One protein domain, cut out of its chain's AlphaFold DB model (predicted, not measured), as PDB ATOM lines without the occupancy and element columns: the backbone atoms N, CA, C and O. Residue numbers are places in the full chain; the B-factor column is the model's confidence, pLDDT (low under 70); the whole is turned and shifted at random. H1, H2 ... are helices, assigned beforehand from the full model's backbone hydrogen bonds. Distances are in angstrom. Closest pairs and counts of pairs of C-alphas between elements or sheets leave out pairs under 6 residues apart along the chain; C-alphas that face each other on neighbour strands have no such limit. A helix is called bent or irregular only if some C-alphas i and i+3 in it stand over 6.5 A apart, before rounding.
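What this domain is: This is residues 285 to 373 of the 373 residues of an uncharacterized protein of Friedmanniomyces simplex (UniProt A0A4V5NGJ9). Three helices, H2, H3 and H4, stand side by side in a flat row one layer deep, running in alternate directions, with H3 in the middle and the longest helix, H4, along one side. H1 sits beyond the beginning of H2, running nearly in line with it, and the loop between H3 and H4 sticks out with residues 344 to 351, of which 350 to 351 belong to H4. The printed part has 89 residues, with four named helices in the order H1, H2, H3, H4 and no named strand; its class is all helix. It is only just loose, close to compact, with a radius of gyration of the C-alphas of 14.9 A, and its flat outline spans 42 by 41 by 15 A.

How they stand to each other: H1, residues 287 to 296, is close to but not clearly touching H2, residues 310 to 318; their closest C-alphas, those of Leu 296 and Leu 311, are 6.2 A apart. They run the same way at a shallow tilt of 23 degrees. H1 is also near H3, residues 320 to 331. H2 and H3 form a helical hairpin, running opposite ways at a shallow tilt of 32 degrees, only just short of steep. H3 touches H2 with residues 322 to 323 alone, and the closest C-alphas, those of Arg 315 and Tyr 323, are 5.1 A apart. H3 and H4, residues 350 to 369, form a second helical hairpin, opposite ways at a shallow tilt of 17 degrees. H4 touches H3 with residues 363 to 368 alone; the closest C-alphas are those of Ala 325 and Ile 364, 5.3 A apart. H4 is apart from H1 and from H2. In H1, H2 and H3 every O i to N i+4 pair is within hydrogen-bond range; in H4, 14 of 16 are.

Where its parts are: H1 begins at C-alpha 287, at (-20.308, -44.538, 53.069), and measures 14.3 A from first to last C-alpha. H2 measures 12.0 A and H3 16.4 A; C-alpha 320, where H3 begins, is at (-23.281, -26.964, 30.171). H4 measures 26.7 A and ends at C-alpha 369, at (-12.855, -18.847, 28.861). H4 is neither bent nor irregular, but only just: C-alphas 363 and 366 are 6.2 A apart.

The domain as a whole: The two C-alphas farthest apart are those of Glu 346 and Thr 373, at 42.5 A. The printed part has no cut, and Thr 373 is the chain's last residue. The links from H1 to H2, with 13 residues, and from H3 to H4, with 18, are long; that from H2 to H3, Gly 319, is tight. The mean pLDDT of the printed part is 78.0, and it is under 70 at residue 285, residues 342 to 353 and residues 372 to 373.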
ATOM      1  N   PRO A 285     -13.336 -41.769  54.279       63.91
ATOM      2  CA  PRO A 285     -14.609 -41.283  53.768       63.91
ATOM      3  C   PRO A 285     -15.732 -42.225  54.187       63.91
ATOM      4  O   PRO A 285     -15.679 -43.429  53.934       63.91
ATOM      5  N   SER A 286     -16.756 -41.684  54.846       71.31
ATOM      6  CA  SER A 286     -17.871 -42.520  55.265       71.31
ATOM      7  C   SER A 286     -18.644 -43.011  54.033       71.31
ATOM      8  O   SER A 286     -18.653 -42.342  52.992       71.31
ATOM      9  N   PRO A 287     -19.389 -44.127  54.130       77.81
ATOM     10  CA  PRO A 287     -20.308 -44.538  53.069       77.81
ATOM     11  C   PRO A 287     -21.299 -43.430  52.677       77.81
ATOM     12  O   PRO A 287     -21.730 -43.349  51.528       77.81
ATOM     13  N   GLN A 288     -21.642 -42.544  53.618       78.06
ATOM     14  CA  GLN A 288     -22.490 -41.387  53.357       78.06
ATOM     15  C   GLN A 288     -21.789 -40.337  52.485       78.06
ATOM     16  O   GLN A 288     -22.425 -39.804  51.579       78.06
ATOM     17  N   ASP A 289     -20.499 -40.069  52.698       74.25
ATOM     18  CA  ASP A 289     -19.721 -39.140  51.865       74.25
ATOM     19  C   ASP A 289     -19.612 -39.647  50.423       74.25
ATOM     20  O   ASP A 289     -19.839 -38.890  49.475       74.25
ATOM     21  N   ALA A 290     -19.338 -40.946  50.251       78.44
ATOM     22  CA  ALA A 290     -19.315 -41.595  48.941       78.44
ATOM     23  C   ALA A 290     -20.681 -41.504  48.241       78.44
ATOM     24  O   ALA A 290     -20.759 -41.154  47.065       78.44
ATOM     25  N   ARG A 291     -21.770 -41.724  48.988       82.06
ATOM     26  CA  ARG A 291     -23.142 -41.617  48.475       82.06
ATOM     27  C   ARG A 291     -23.526 -40.187  48.086       82.06
ATOM     28  O   ARG A 291     -24.192 -39.985  47.076       82.06
ATOM     29  N   ILE A 292     -23.096 -39.179  48.849       81.94
ATOM     30  CA  ILE A 292     -23.303 -37.764  48.501       81.94
ATOM     31  C   ILE A 292     -22.539 -37.415  47.219       81.94
ATOM     32  O   ILE A 292     -23.108 -36.772  46.337       81.94
ATOM     33  N   ARG A 293     -21.282 -37.858  47.088       81.06
ATOM     34  CA  ARG A 293     -20.496 -37.682  45.858       81.06
ATOM     35  C   ARG A 293     -21.183 -38.340  44.662       81.06
ATOM     36  O   ARG A 293     -21.389 -37.665  43.657       81.06
ATOM     37  N   GLY A 294     -21.586 -39.605  44.787       83.19
ATOM     38  CA  GLY A 294     -22.295 -40.327  43.729       83.19
ATOM     39  C   GLY A 294     -23.599 -39.634  43.335       83.19
ATOM     40  O   GLY A 294     -23.908 -39.510  42.155       83.19
ATOM     41  N   TRP A 295     -24.337 -39.075  44.296       85.88
ATOM     42  CA  TRP A 295     -25.536 -38.291  44.000       85.88
ATOM     43  C   TRP A 295     -25.242 -37.003  43.232       85.88
ATOM     44  O   TRP A 295     -25.935 -36.717  42.258       85.88
ATOM     45  N   LEU A 296     -24.214 -36.245  43.633       85.50
ATOM     46  CA  LEU A 296     -23.797 -35.031  42.924       85.50
ATOM     47  C   LEU A 296     -23.402 -35.331  41.474       85.50
ATOM     48  O   LEU A 296     -23.768 -34.563  40.587       85.50
ATOM     49  N   LEU A 297     -22.703 -36.447  41.248       85.62
ATOM     50  CA  LEU A 297     -22.219 -36.893  39.937       85.62
ATOM     51  C   LEU A 297     -23.253 -37.679  39.115       85.62
ATOM     52  O   LEU A 297     -22.931 -38.101  38.007       85.62
ATOM     53  N   GLU A 298     -24.476 -37.842  39.631       85.56
ATOM     54  CA  GLU A 298     -25.570 -38.610  39.009       85.56
ATOM     55  C   GLU A 298     -25.268 -40.116  38.844       85.56
ATOM     56  O   GLU A 298     -25.883 -40.804  38.034       85.56
ATOM     57  N   GLU A 299     -24.343 -40.645  39.645       85.44
ATOM     58  CA  GLU A 299     -23.965 -42.065  39.719       85.44
ATOM     59  C   GLU A 299     -24.834 -42.840  40.729       85.44
ATOM     60  O   GLU A 299     -24.980 -44.058  40.639       85.44
ATOM     61  N   GLU A 300     -25.436 -42.136  41.692       81.69
ATOM     62  CA  GLU A 300     -26.319 -42.710  42.710       81.69
ATOM     63  C   GLU A 300     -27.792 -42.608  42.282       81.69
ATOM     64  O   GLU A 300     -28.351 -41.516  42.156       81.69
ATOM     65  N   GLY A 301     -28.450 -43.759  42.124       72.81
ATOM     66  CA  GLY A 301     -29.863 -43.834  41.732       72.81
ATOM     67  C   GLY A 301     -30.850 -43.443  42.838       72.81
ATOM     68  O   GLY A 301     -32.014 -43.168  42.547       72.81
ATOM     69  N   SER A 302     -30.409 -43.409  44.104       79.38
ATOM     70  CA  SER A 302     -31.242 -43.064  45.262       79.38
ATOM     71  C   SER A 302     -30.761 -41.776  45.957       79.38
ATOM     72  O   SER A 302     -29.775 -41.799  46.700       79.38
ATOM     73  N   PRO A 303     -31.441 -40.627  45.781       77.25
ATOM     74  CA  PRO A 303     -30.930 -39.359  46.281       77.25
ATOM     75  C   PRO A 303     -30.885 -39.343  47.827       77.25
ATOM     76  O   PRO A 303     -31.873 -39.692  48.480       77.25
ATOM     77  N   PRO A 304     -29.756 -38.943  48.445       80.19
ATOM     78  CA  PRO A 304     -29.617 -38.835  49.896       80.19
ATOM     79  C   PRO A 304     -30.403 -37.650  50.481       80.19
ATOM     80  O   PRO A 304     -30.631 -37.611  51.689       80.19
ATOM     81  N   PHE A 305     -30.849 -36.712  49.639       82.88
ATOM     82  CA  PHE A 305     -31.632 -35.538  50.020       82.88
ATOM     83  C   PHE A 305     -32.931 -35.458  49.211       82.88
ATOM     84  O   PHE A 305     -33.022 -35.991  48.109       82.88
ATOM     85  N   LYS A 306     -33.951 -34.791  49.768       76.81
ATOM     86  CA  LYS A 306     -35.247 -34.585  49.094       76.81
ATOM     87  C   LYS A 306     -35.193 -33.502  48.016       76.81
ATOM     88  O   LYS A 306     -36.019 -33.513  47.108       76.81
ATOM     89  N   ASP A 307     -34.254 -32.574  48.149       80.69
ATOM     90  CA  ASP A 307     -34.089 -31.460  47.226       80.69
ATOM     91  C   ASP A 307     -33.406 -31.905  45.928       80.69
ATOM     92  O   ASP A 307     -32.767 -32.957  45.857       80.69
ATOM     93  N   ALA A 308     -33.546 -31.092  44.880       82.69
ATOM     94  CA  ALA A 308     -32.896 -31.351  43.601       82.69
ATOM     95  C   ALA A 308     -31.365 -31.319  43.737       82.69
ATOM     96  O   ALA A 308     -30.819 -30.540  44.521       82.69
ATOM     97  N   ASN A 309     -30.673 -32.127  42.926       85.69
ATOM     98  CA  ASN A 309     -29.212 -32.114  42.867       85.69
ATOM     99  C   ASN A 309     -28.722 -30.684  42.541       85.69
ATOM    100  O   ASN A 309     -29.062 -30.148  41.478       85.69
ATOM    101  N   PRO A 310     -27.929 -30.055  43.429       82.75
ATOM    102  CA  PRO A 310     -27.493 -28.677  43.250       82.75
ATOM    103  C   PRO A 310     -26.576 -28.506  42.036       82.75
ATOM    104  O   PRO A 310     -26.593 -27.441  41.426       82.75
ATOM    105  N   LEU A 311     -25.829 -29.540  41.632       84.12
ATOM    106  CA  LEU A 311     -24.982 -29.502  40.440       84.12
ATOM    107  C   LEU A 311     -25.828 -29.449  39.156       84.12
ATOM    108  O   LEU A 311     -25.534 -28.678  38.243       84.12
ATOM    109  N   LEU A 312     -26.942 -30.187  39.116       85.12
ATOM    110  CA  LEU A 312     -27.931 -30.089  38.036       85.12
ATOM    111  C   LEU A 312     -28.663 -28.743  38.039       85.12
ATOM    112  O   LEU A 312     -28.938 -28.178  36.979       85.12
ATOM    113  N   GLY A 313     -28.979 -28.216  39.223       83.50
ATOM    114  CA  GLY A 313     -29.521 -26.866  39.367       83.50
ATOM    115  C   GLY A 313     -28.568 -25.818  38.790       83.50
ATOM    116  O   GLY A 313     -28.987 -24.981  37.993       83.50
ATOM    117  N   LEU A 314     -27.277 -25.926  39.118       79.94
ATOM    118  CA  LEU A 314     -26.220 -25.059  38.609       79.94
ATOM    119  C   LEU A 314     -26.156 -25.108  37.078       79.94
ATOM    120  O   LEU A 314     -26.185 -24.057  36.446       79.94
ATOM    121  N   ARG A 315     -26.197 -26.300  36.468       86.19
ATOM    122  CA  ARG A 315     -26.237 -26.470  35.003       86.19
ATOM    123  C   ARG A 315     -27.320 -25.627  34.324       86.19
ATOM    124  O   ARG A 315     -27.068 -25.034  33.283       86.19
ATOM    125  N   ARG A 316     -28.512 -25.528  34.922       83.38
ATOM    126  CA  ARG A 316     -29.616 -24.712  34.375       83.38
ATOM    127  C   ARG A 316     -29.350 -23.209  34.445       83.38
ATOM    128  O   ARG A 316     -29.905 -22.468  33.644       83.38
ATOM    129  N   VAL A 317     -28.550 -22.768  35.414       81.44
ATOM    130  CA  VAL A 317     -28.265 -21.349  35.664       81.44
ATOM    131  C   VAL A 317     -27.056 -20.873  34.866       81.44
ATOM    132  O   VAL A 317     -27.102 -19.794  34.287       81.44
ATOM    133  N   VAL A 318     -25.977 -21.660  34.838       81.94
ATOM    134  CA  VAL A 318     -24.687 -21.255  34.250       81.94
ATOM    135  C   VAL A 318     -24.320 -22.016  32.972       81.94
ATOM    136  O   VAL A 318     -23.329 -21.691  32.326       81.94
ATOM    137  N   GLY A 319     -25.128 -22.997  32.566       86.44
ATOM    138  CA  GLY A 319     -24.961 -23.735  31.315       86.44
ATOM    139  C   GLY A 319     -24.026 -24.945  31.398       86.44
ATOM    140  O   GLY A 319     -23.403 -25.241  32.422       86.44
ATOM    141  N   ASP A 320     -23.941 -25.656  30.273       87.81
ATOM    142  CA  ASP A 320     -23.281 -26.964  30.171       87.81
ATOM    143  C   ASP A 320     -21.767 -26.905  30.395       87.81
ATOM    144  O   ASP A 320     -21.218 -27.788  31.048       87.81
ATOM    145  N   LYS A 321     -21.099 -25.850  29.915       86.88
ATOM    146  CA  LYS A 321     -19.643 -25.684  30.060       86.88
ATOM    147  C   LYS A 321     -19.225 -25.542  31.529       86.88
ATOM    148  O   LYS A 321     -18.322 -26.233  31.986       86.88
ATOM    149  N   TYR A 322     -19.925 -24.711  32.308       85.38
ATOM    150  CA  TYR A 322     -19.667 -24.585  33.749       85.38
ATOM    151  C   TYR A 322     -19.966 -25.879  34.509       85.38
ATOM    152  O   TYR A 322     -19.237 -26.239  35.435       85.38
ATOM    153  N   TYR A 323     -21.036 -26.579  34.130       86.69
ATOM    154  CA  TYR A 323     -21.369 -27.877  34.711       86.69
ATOM    155  C   TYR A 323     -20.273 -28.918  34.434       86.69
ATOM    156  O   TYR A 323     -19.818 -29.571  35.372       86.69
ATOM    157  N   SER A 324     -19.809 -29.021  33.185       87.19
ATOM    158  CA  SER A 324     -18.720 -29.911  32.755       87.19
ATOM    159  C   SER A 324     -17.440 -29.653  33.554       87.19
ATOM    160  O   SER A 324     -16.935 -30.557  34.226       87.19
ATOM    161  N   ALA A 325     -17.003 -28.392  33.600       87.94
ATOM    162  CA  ALA A 325     -15.866 -27.945  34.394       87.94
ATOM    163  C   ALA A 325     -16.001 -28.325  35.882       87.94
ATOM    164  O   ALA A 325     -15.100 -28.912  36.481       87.94
ATOM    165  N   THR A 326     -17.158 -28.041  36.487       86.50
ATOM    166  CA  THR A 326     -17.405 -28.346  37.907       86.50
ATOM    167  C   THR A 326     -17.383 -29.851  38.171       86.50
ATOM    168  O   THR A 326     -16.797 -30.298  39.158       86.50
ATOM    169  N   ARG A 327     -17.977 -30.650  37.275       86.38
ATOM    170  CA  ARG A 327     -17.986 -32.113  37.369       86.38
ATOM    171  C   ARG A 327     -16.564 -32.676  37.307       86.38
ATOM    172  O   ARG A 327     -16.207 -33.469  38.173       86.38
ATOM    173  N   ARG A 328     -15.732 -32.218  36.365       87.56
ATOM    174  CA  ARG A 328     -14.318 -32.630  36.272       87.56
ATOM    175  C   ARG A 328     -13.542 -32.312  37.549       87.56
ATOM    176  O   ARG A 328     -12.798 -33.162  38.027       87.56
ATOM    177  N   CYS A 329     -13.758 -31.139  38.145       85.25
ATOM    178  CA  CYS A 329     -13.143 -30.768  39.424       85.25
ATOM    179  C   CYS A 329     -13.585 -31.662  40.594       85.25
ATOM    180  O   CYS A 329     -12.774 -31.966  41.463       85.25
ATOM    181  N   LEU A 330     -14.852 -32.088  40.630       81.69
ATOM    182  CA  LEU A 330     -15.361 -33.001  41.661       81.69
ATOM    183  C   LEU A 330     -14.804 -34.421  41.512       81.69
ATOM    184  O   LEU A 330     -14.569 -35.094  42.516       81.69
ATOM    185  N   VAL A 331     -14.605 -34.876  40.272       83.69
ATOM    186  CA  VAL A 331     -14.000 -36.182  39.986       83.69
ATOM    187  C   VAL A 331     -12.491 -36.156  40.266       83.69
ATOM    188  O   VAL A 331     -11.977 -37.097  40.869       83.69
ATOM    189  N   ALA A 332     -11.834 -35.050  39.900       79.94
ATOM    190  CA  ALA A 332     -10.405 -34.744  39.994       79.94
ATOM    191  C   ALA A 332      -9.486 -35.662  39.167       79.94
ATOM    192  O   ALA A 332      -8.764 -35.168  38.304       79.94
ATOM    193  N   HIS A 333      -9.542 -36.976  39.367       79.75
ATOM    194  CA  HIS A 333      -8.629 -37.952  38.758       79.75
ATOM    195  C   HIS A 333      -9.280 -38.779  37.638       79.75
ATOM    196  O   HIS A 333     -10.504 -38.813  37.497       79.75
ATOM    197  N   GLY A 334      -8.454 -39.444  36.826       81.31
ATOM    198  CA  GLY A 334      -8.888 -40.335  35.746       81.31
ATOM    199  C   GLY A 334      -9.577 -39.632  34.568       81.31
ATOM    200  O   GLY A 334      -9.676 -38.403  34.506       81.31
ATOM    201  N   GLU A 335     -10.070 -40.421  33.611       81.50
ATOM    202  CA  GLU A 335     -10.648 -39.928  32.346       81.50
ATOM    203  C   GLU A 335     -11.860 -39.001  32.538       81.50
ATOM    204  O   GLU A 335     -12.065 -38.055  31.783       81.50
ATOM    205  N   SER A 336     -12.669 -39.231  33.576       78.88
ATOM    206  CA  SER A 336     -13.826 -38.376  33.878       78.88
ATOM    207  C   SER A 336     -13.462 -37.083  34.631       78.88
ATOM    208  O   SER A 336     -14.325 -36.218  34.793       78.88
ATOM    209  N   GLY A 337     -12.214 -36.956  35.096       84.38
ATOM    210  CA  GLY A 337     -11.673 -35.803  35.816       84.38
ATOM    211  C   GLY A 337     -10.661 -35.021  34.975       84.38
ATOM    212  O   GLY A 337     -11.005 -34.494  33.910       84.38
ATOM    213  N   MET A 338      -9.420 -34.936  35.468       85.81
ATOM    214  CA  MET A 338      -8.306 -34.219  34.828       85.81
ATOM    215  C   MET A 338      -7.342 -35.131  34.058       85.81
ATOM    216  O   MET A 338      -6.240 -34.707  33.734       85.81
ATOM    217  N   HIS A 339      -7.716 -36.386  33.782       83.81
ATOM    218  CA  HIS A 339      -6.860 -37.380  33.113       83.81
ATOM    219  C   HIS A 339      -5.519 -37.625  33.834       83.81
ATOM    220  O   HIS A 339      -4.554 -38.081  33.227       83.81
ATOM    221  N   VAL A 340      -5.463 -37.328  35.135       80.88
ATOM    222  CA  VAL A 340      -4.329 -37.645  36.006       80.88
ATOM    223  C   VAL A 340      -4.727 -38.843  36.857       80.88
ATOM    224  O   VAL A 340      -5.742 -38.783  37.555       80.88
ATOM    225  N   GLU A 341      -3.960 -39.928  36.778       77.25
ATOM    226  CA  GLU A 341      -4.152 -41.136  37.591       77.25
ATOM    227  C   GLU A 341      -4.031 -40.814  39.092       77.25
ATOM    228  O   GLU A 341      -3.324 -39.890  39.500       77.25
ATOM    229  N   GLU A 342      -4.754 -41.557  39.927       65.19
ATOM    230  CA  GLU A 342      -4.639 -41.467  41.384       65.19
ATOM    231  C   GLU A 342      -3.562 -42.465  41.839       65.19
ATOM    232  O   GLU A 342      -3.837 -43.649  42.022       65.19
ATOM    233  N   GLU A 343      -2.308 -42.018  41.960       59.06
ATOM    234  CA  GLU A 343      -1.243 -42.852  42.535       59.06
ATOM    235  C   GLU A 343      -1.328 -42.883  44.072       59.06
ATOM    236  O   GLU A 343      -1.726 -41.910  44.717       59.06
ATOM    237  N   GLY A 344      -0.968 -44.028  44.665       54.50
ATOM    238  CA  GLY A 344      -1.028 -44.259  46.110       54.50
ATOM    239  C   GLY A 344      -0.138 -43.328  46.948       54.50
ATOM    240  O   GLY A 344       0.796 -42.703  46.449       54.50
ATOM    241  N   ASP A 345      -0.424 -43.290  48.254       48.12
ATOM    242  CA  ASP A 345       0.008 -42.313  49.279       48.12
ATOM    243  C   ASP A 345       1.514 -41.963  49.388       48.12
ATOM    244  O   ASP A 345       1.865 -41.027  50.112       48.12
ATOM    245  N   GLU A 346       2.423 -42.661  48.707       46.78
ATOM    246  CA  GLU A 346       3.870 -42.544  48.944       46.78
ATOM    247  C   GLU A 346       4.609 -41.536  48.047       46.78
ATOM    248  O   GLU A 346       5.783 -41.261  48.296       46.78
ATOM    249  N   MET A 347       3.960 -40.907  47.062       44.06
ATOM    250  CA  MET A 347       4.654 -39.951  46.187       44.06
ATOM    251  C   MET A 347       3.758 -38.813  45.679       44.06
ATOM    252  O   MET A 347       3.505 -38.663  44.490       44.06
ATOM    253  N   ARG A 348       3.349 -37.900  46.569       53.50
ATOM    254  CA  ARG A 348       2.944 -36.548  46.131       53.50
ATOM    255  C   ARG A 348       4.186 -35.760  45.714       53.50
ATOM    256  O   ARG A 348       4.688 -34.926  46.466       53.50
ATOM    257  N   SER A 349       4.735 -36.082  44.546       56.88
ATOM    258  CA  SER A 349       5.851 -35.346  43.961       56.88
ATOM    259  C   SER A 349       5.363 -33.988  43.440       56.88
ATOM    260  O   SER A 349       4.209 -33.836  43.028       56.88
ATOM    261  N   SER A 350       6.249 -32.990  43.411       60.53
ATOM    262  CA  SER A 350       5.978 -31.702  42.753       60.53
ATOM    263  C   SER A 350       5.572 -31.866  41.279       60.53
ATOM    264  O   SER A 350       4.916 -30.994  40.723       60.53
ATOM    265  N   GLU A 351       5.923 -32.989  40.650       66.62
ATOM    266  CA  GLU A 351       5.576 -33.311  39.267       66.62
ATOM    267  C   GLU A 351       4.079 -33.605  39.093       66.62
ATOM    268  O   GLU A 351       3.469 -33.105  38.150       66.62
ATOM    269  N   MET A 352       3.451 -34.315  40.038       69.62
ATOM    270  CA  MET A 352       2.005 -34.576  40.007       69.62
ATOM    271  C   MET A 352       1.190 -33.284  40.169       69.62
ATOM    272  O   MET A 352       0.172 -33.095  39.504       69.62
ATOM    273  N   GLU A 353       1.647 -32.362  41.023       65.69
ATOM    274  CA  GLU A 353       0.999 -31.055  41.186       65.69
ATOM    275  C   GLU A 353       1.093 -30.222  39.902       65.69
ATOM    276  O   GLU A 353       0.108 -29.603  39.499       65.69
ATOM    277  N   ILE A 354       2.243 -30.258  39.219       72.38
ATOM    278  CA  ILE A 354       2.419 -29.610  37.913       72.38
ATOM    279  C   ILE A 354       1.479 -30.234  36.875       72.38
ATOM    280  O   ILE A 354       0.815 -29.499  36.150       72.38
ATOM    281  N   GLN A 355       1.370 -31.565  36.821       79.19
ATOM    282  CA  GLN A 355       0.470 -32.254  35.890       79.19
ATOM    283  C   GLN A 355      -1.000 -31.904  36.141       79.19
ATOM    284  O   GLN A 355      -1.705 -31.538  35.203       79.19
ATOM    285  N   LEU A 356      -1.452 -31.940  37.399       77.50
ATOM    286  CA  LEU A 356      -2.809 -31.532  37.774       77.50
ATOM    287  C   LEU A 356      -3.072 -30.064  37.445       77.50
ATOM    288  O   LEU A 356      -4.147 -29.736  36.947       77.50
ATOM    289  N   HIS A 357      -2.110 -29.176  37.699       77.75
ATOM    290  CA  HIS A 357      -2.241 -27.758  37.378       77.75
ATOM    291  C   HIS A 357      -2.337 -27.517  35.864       77.75
ATOM    292  O   HIS A 357      -3.183 -26.740  35.412       77.75
ATOM    293  N   THR A 358      -1.491 -28.179  35.072       83.06
ATOM    294  CA  THR A 358      -1.546 -28.113  33.605       83.06
ATOM    295  C   THR A 358      -2.880 -28.647  33.097       83.06
ATOM    296  O   THR A 358      -3.584 -27.938  32.385       83.06
ATOM    297  N   ALA A 359      -3.301 -29.830  33.549       85.44
ATOM    298  CA  ALA A 359      -4.575 -30.416  33.147       85.44
ATOM    299  C   ALA A 359      -5.779 -29.554  33.562       85.44
ATOM    300  O   ALA A 359      -6.710 -29.382  32.781       85.44
ATOM    301  N   PHE A 360      -5.750 -28.950  34.754       85.50
ATOM    302  CA  PHE A 360      -6.762 -27.983  35.180       85.50
ATOM    303  C   PHE A 360      -6.798 -26.766  34.247       85.50
ATOM    304  O   PHE A 360      -7.871 -26.301  33.865       85.50
ATOM    305  N   SER A 361      -5.637 -26.247  33.851       84.94
ATOM    306  CA  SER A 361      -5.564 -25.111  32.928       84.94
ATOM    307  C   SER A 361      -6.178 -25.463  31.569       84.94
ATOM    308  O   SER A 361      -7.061 -24.754  31.087       84.94
ATOM    309  N   ASP A 362      -5.791 -26.601  31.001       85.81
ATOM    310  CA  ASP A 362      -6.199 -27.003  29.654       85.81
ATOM    311  C   ASP A 362      -7.666 -27.444  29.582       85.81
ATOM    312  O   ASP A 362      -8.382 -27.099  28.643       85.81
ATOM    313  N   LEU A 363      -8.134 -28.206  30.573       85.88
ATOM    314  CA  LEU A 363      -9.471 -28.801  30.552       85.88
ATOM    315  C   LEU A 363     -10.530 -27.907  31.191       85.88
ATOM    316  O   LEU A 363     -11.695 -28.014  30.824       85.88
ATOM    317  N   ILE A 364     -10.157 -27.051  32.145       86.81
ATOM    318  CA  ILE A 364     -11.116 -26.240  32.908       86.81
ATOM    319  C   ILE A 364     -11.019 -24.777  32.527       86.81
ATOM    320  O   ILE A 364     -12.026 -24.169  32.167       86.81
ATOM    321  N   VAL A 365      -9.827 -24.184  32.601       84.06
ATOM    322  CA  VAL A 365      -9.686 -22.742  32.364       84.06
ATOM    323  C   VAL A 365     -10.028 -22.396  30.915       84.06
ATOM    324  O   VAL A 365     -10.793 -21.457  30.693       84.06
ATOM    325  N   GLU A 366      -9.536 -23.157  29.936       85.06
ATOM    326  CA  GLU A 366      -9.870 -22.919  28.524       85.06
ATOM    327  C   GLU A 366     -11.354 -23.172  28.209       85.06
ATOM    328  O   GLU A 366     -11.973 -22.380  27.493       85.06
ATOM    329  N   GLU A 367     -11.972 -24.203  28.797       84.69
ATOM    330  CA  GLU A 367     -13.410 -24.469  28.630       84.69
ATOM    331  C   GLU A 367     -14.262 -23.297  29.155       84.69
ATOM    332  O   GLU A 367     -15.214 -22.860  28.495       84.69
ATOM    333  N   LEU A 368     -13.887 -22.741  30.312       84.25
ATOM    334  CA  LEU A 368     -14.588 -21.621  30.939       84.25
ATOM    335  C   LEU A 368     -14.325 -20.274  30.248       84.25
ATOM    336  O   LEU A 368     -15.222 -19.428  30.214       84.25
ATOM    337  N   LYS A 369     -13.143 -20.058  29.656       80.44
ATOM    338  CA  LYS A 369     -12.855 -18.847  28.861       80.44
ATOM    339  C   LYS A 369     -13.846 -18.673  27.715       80.44
ATOM    340  O   LYS A 369     -14.303 -17.560  27.473       80.44
ATOM    341  N   GLY A 370     -14.250 -19.772  27.081       71.31
ATOM    342  CA  GLY A 370     -15.247 -19.769  26.011       71.31
ATOM    343  C   GLY A 370     -16.684 -19.453  26.449       71.31
ATOM    344  O   GLY A 370     -17.599 -19.686  25.661       71.31
ATOM    345  N   ILE A 371     -16.914 -19.028  27.698       73.31
ATOM    346  CA  ILE A 371     -18.218 -18.573  28.217       73.31
ATOM    347  C   ILE A 371     -18.279 -17.040  28.312       73.31
ATOM    348  O   ILE A 371     -19.363 -16.467  28.339       73.31
ATOM    349  N   VAL A 372     -17.120 -16.377  28.387       56.47
ATOM    350  CA  VAL A 372     -17.006 -14.917  28.570       56.47
ATOM    351  C   VAL A 372     -16.911 -14.173  27.223       56.47
ATOM    352  O   VAL A 372     -17.017 -12.950  27.184       56.47
ATOM    353  N   THR A 373     -16.751 -14.910  26.122       44.22
ATOM    354  CA  THR A 373     -16.892 -14.457  24.725       44.22
ATOM    355  C   THR A 373     -18.258 -14.826  24.181       44.22
ATOM    356  O   THR A 373     -18.871 -13.968  23.512       44.22
TER     357      THR A 373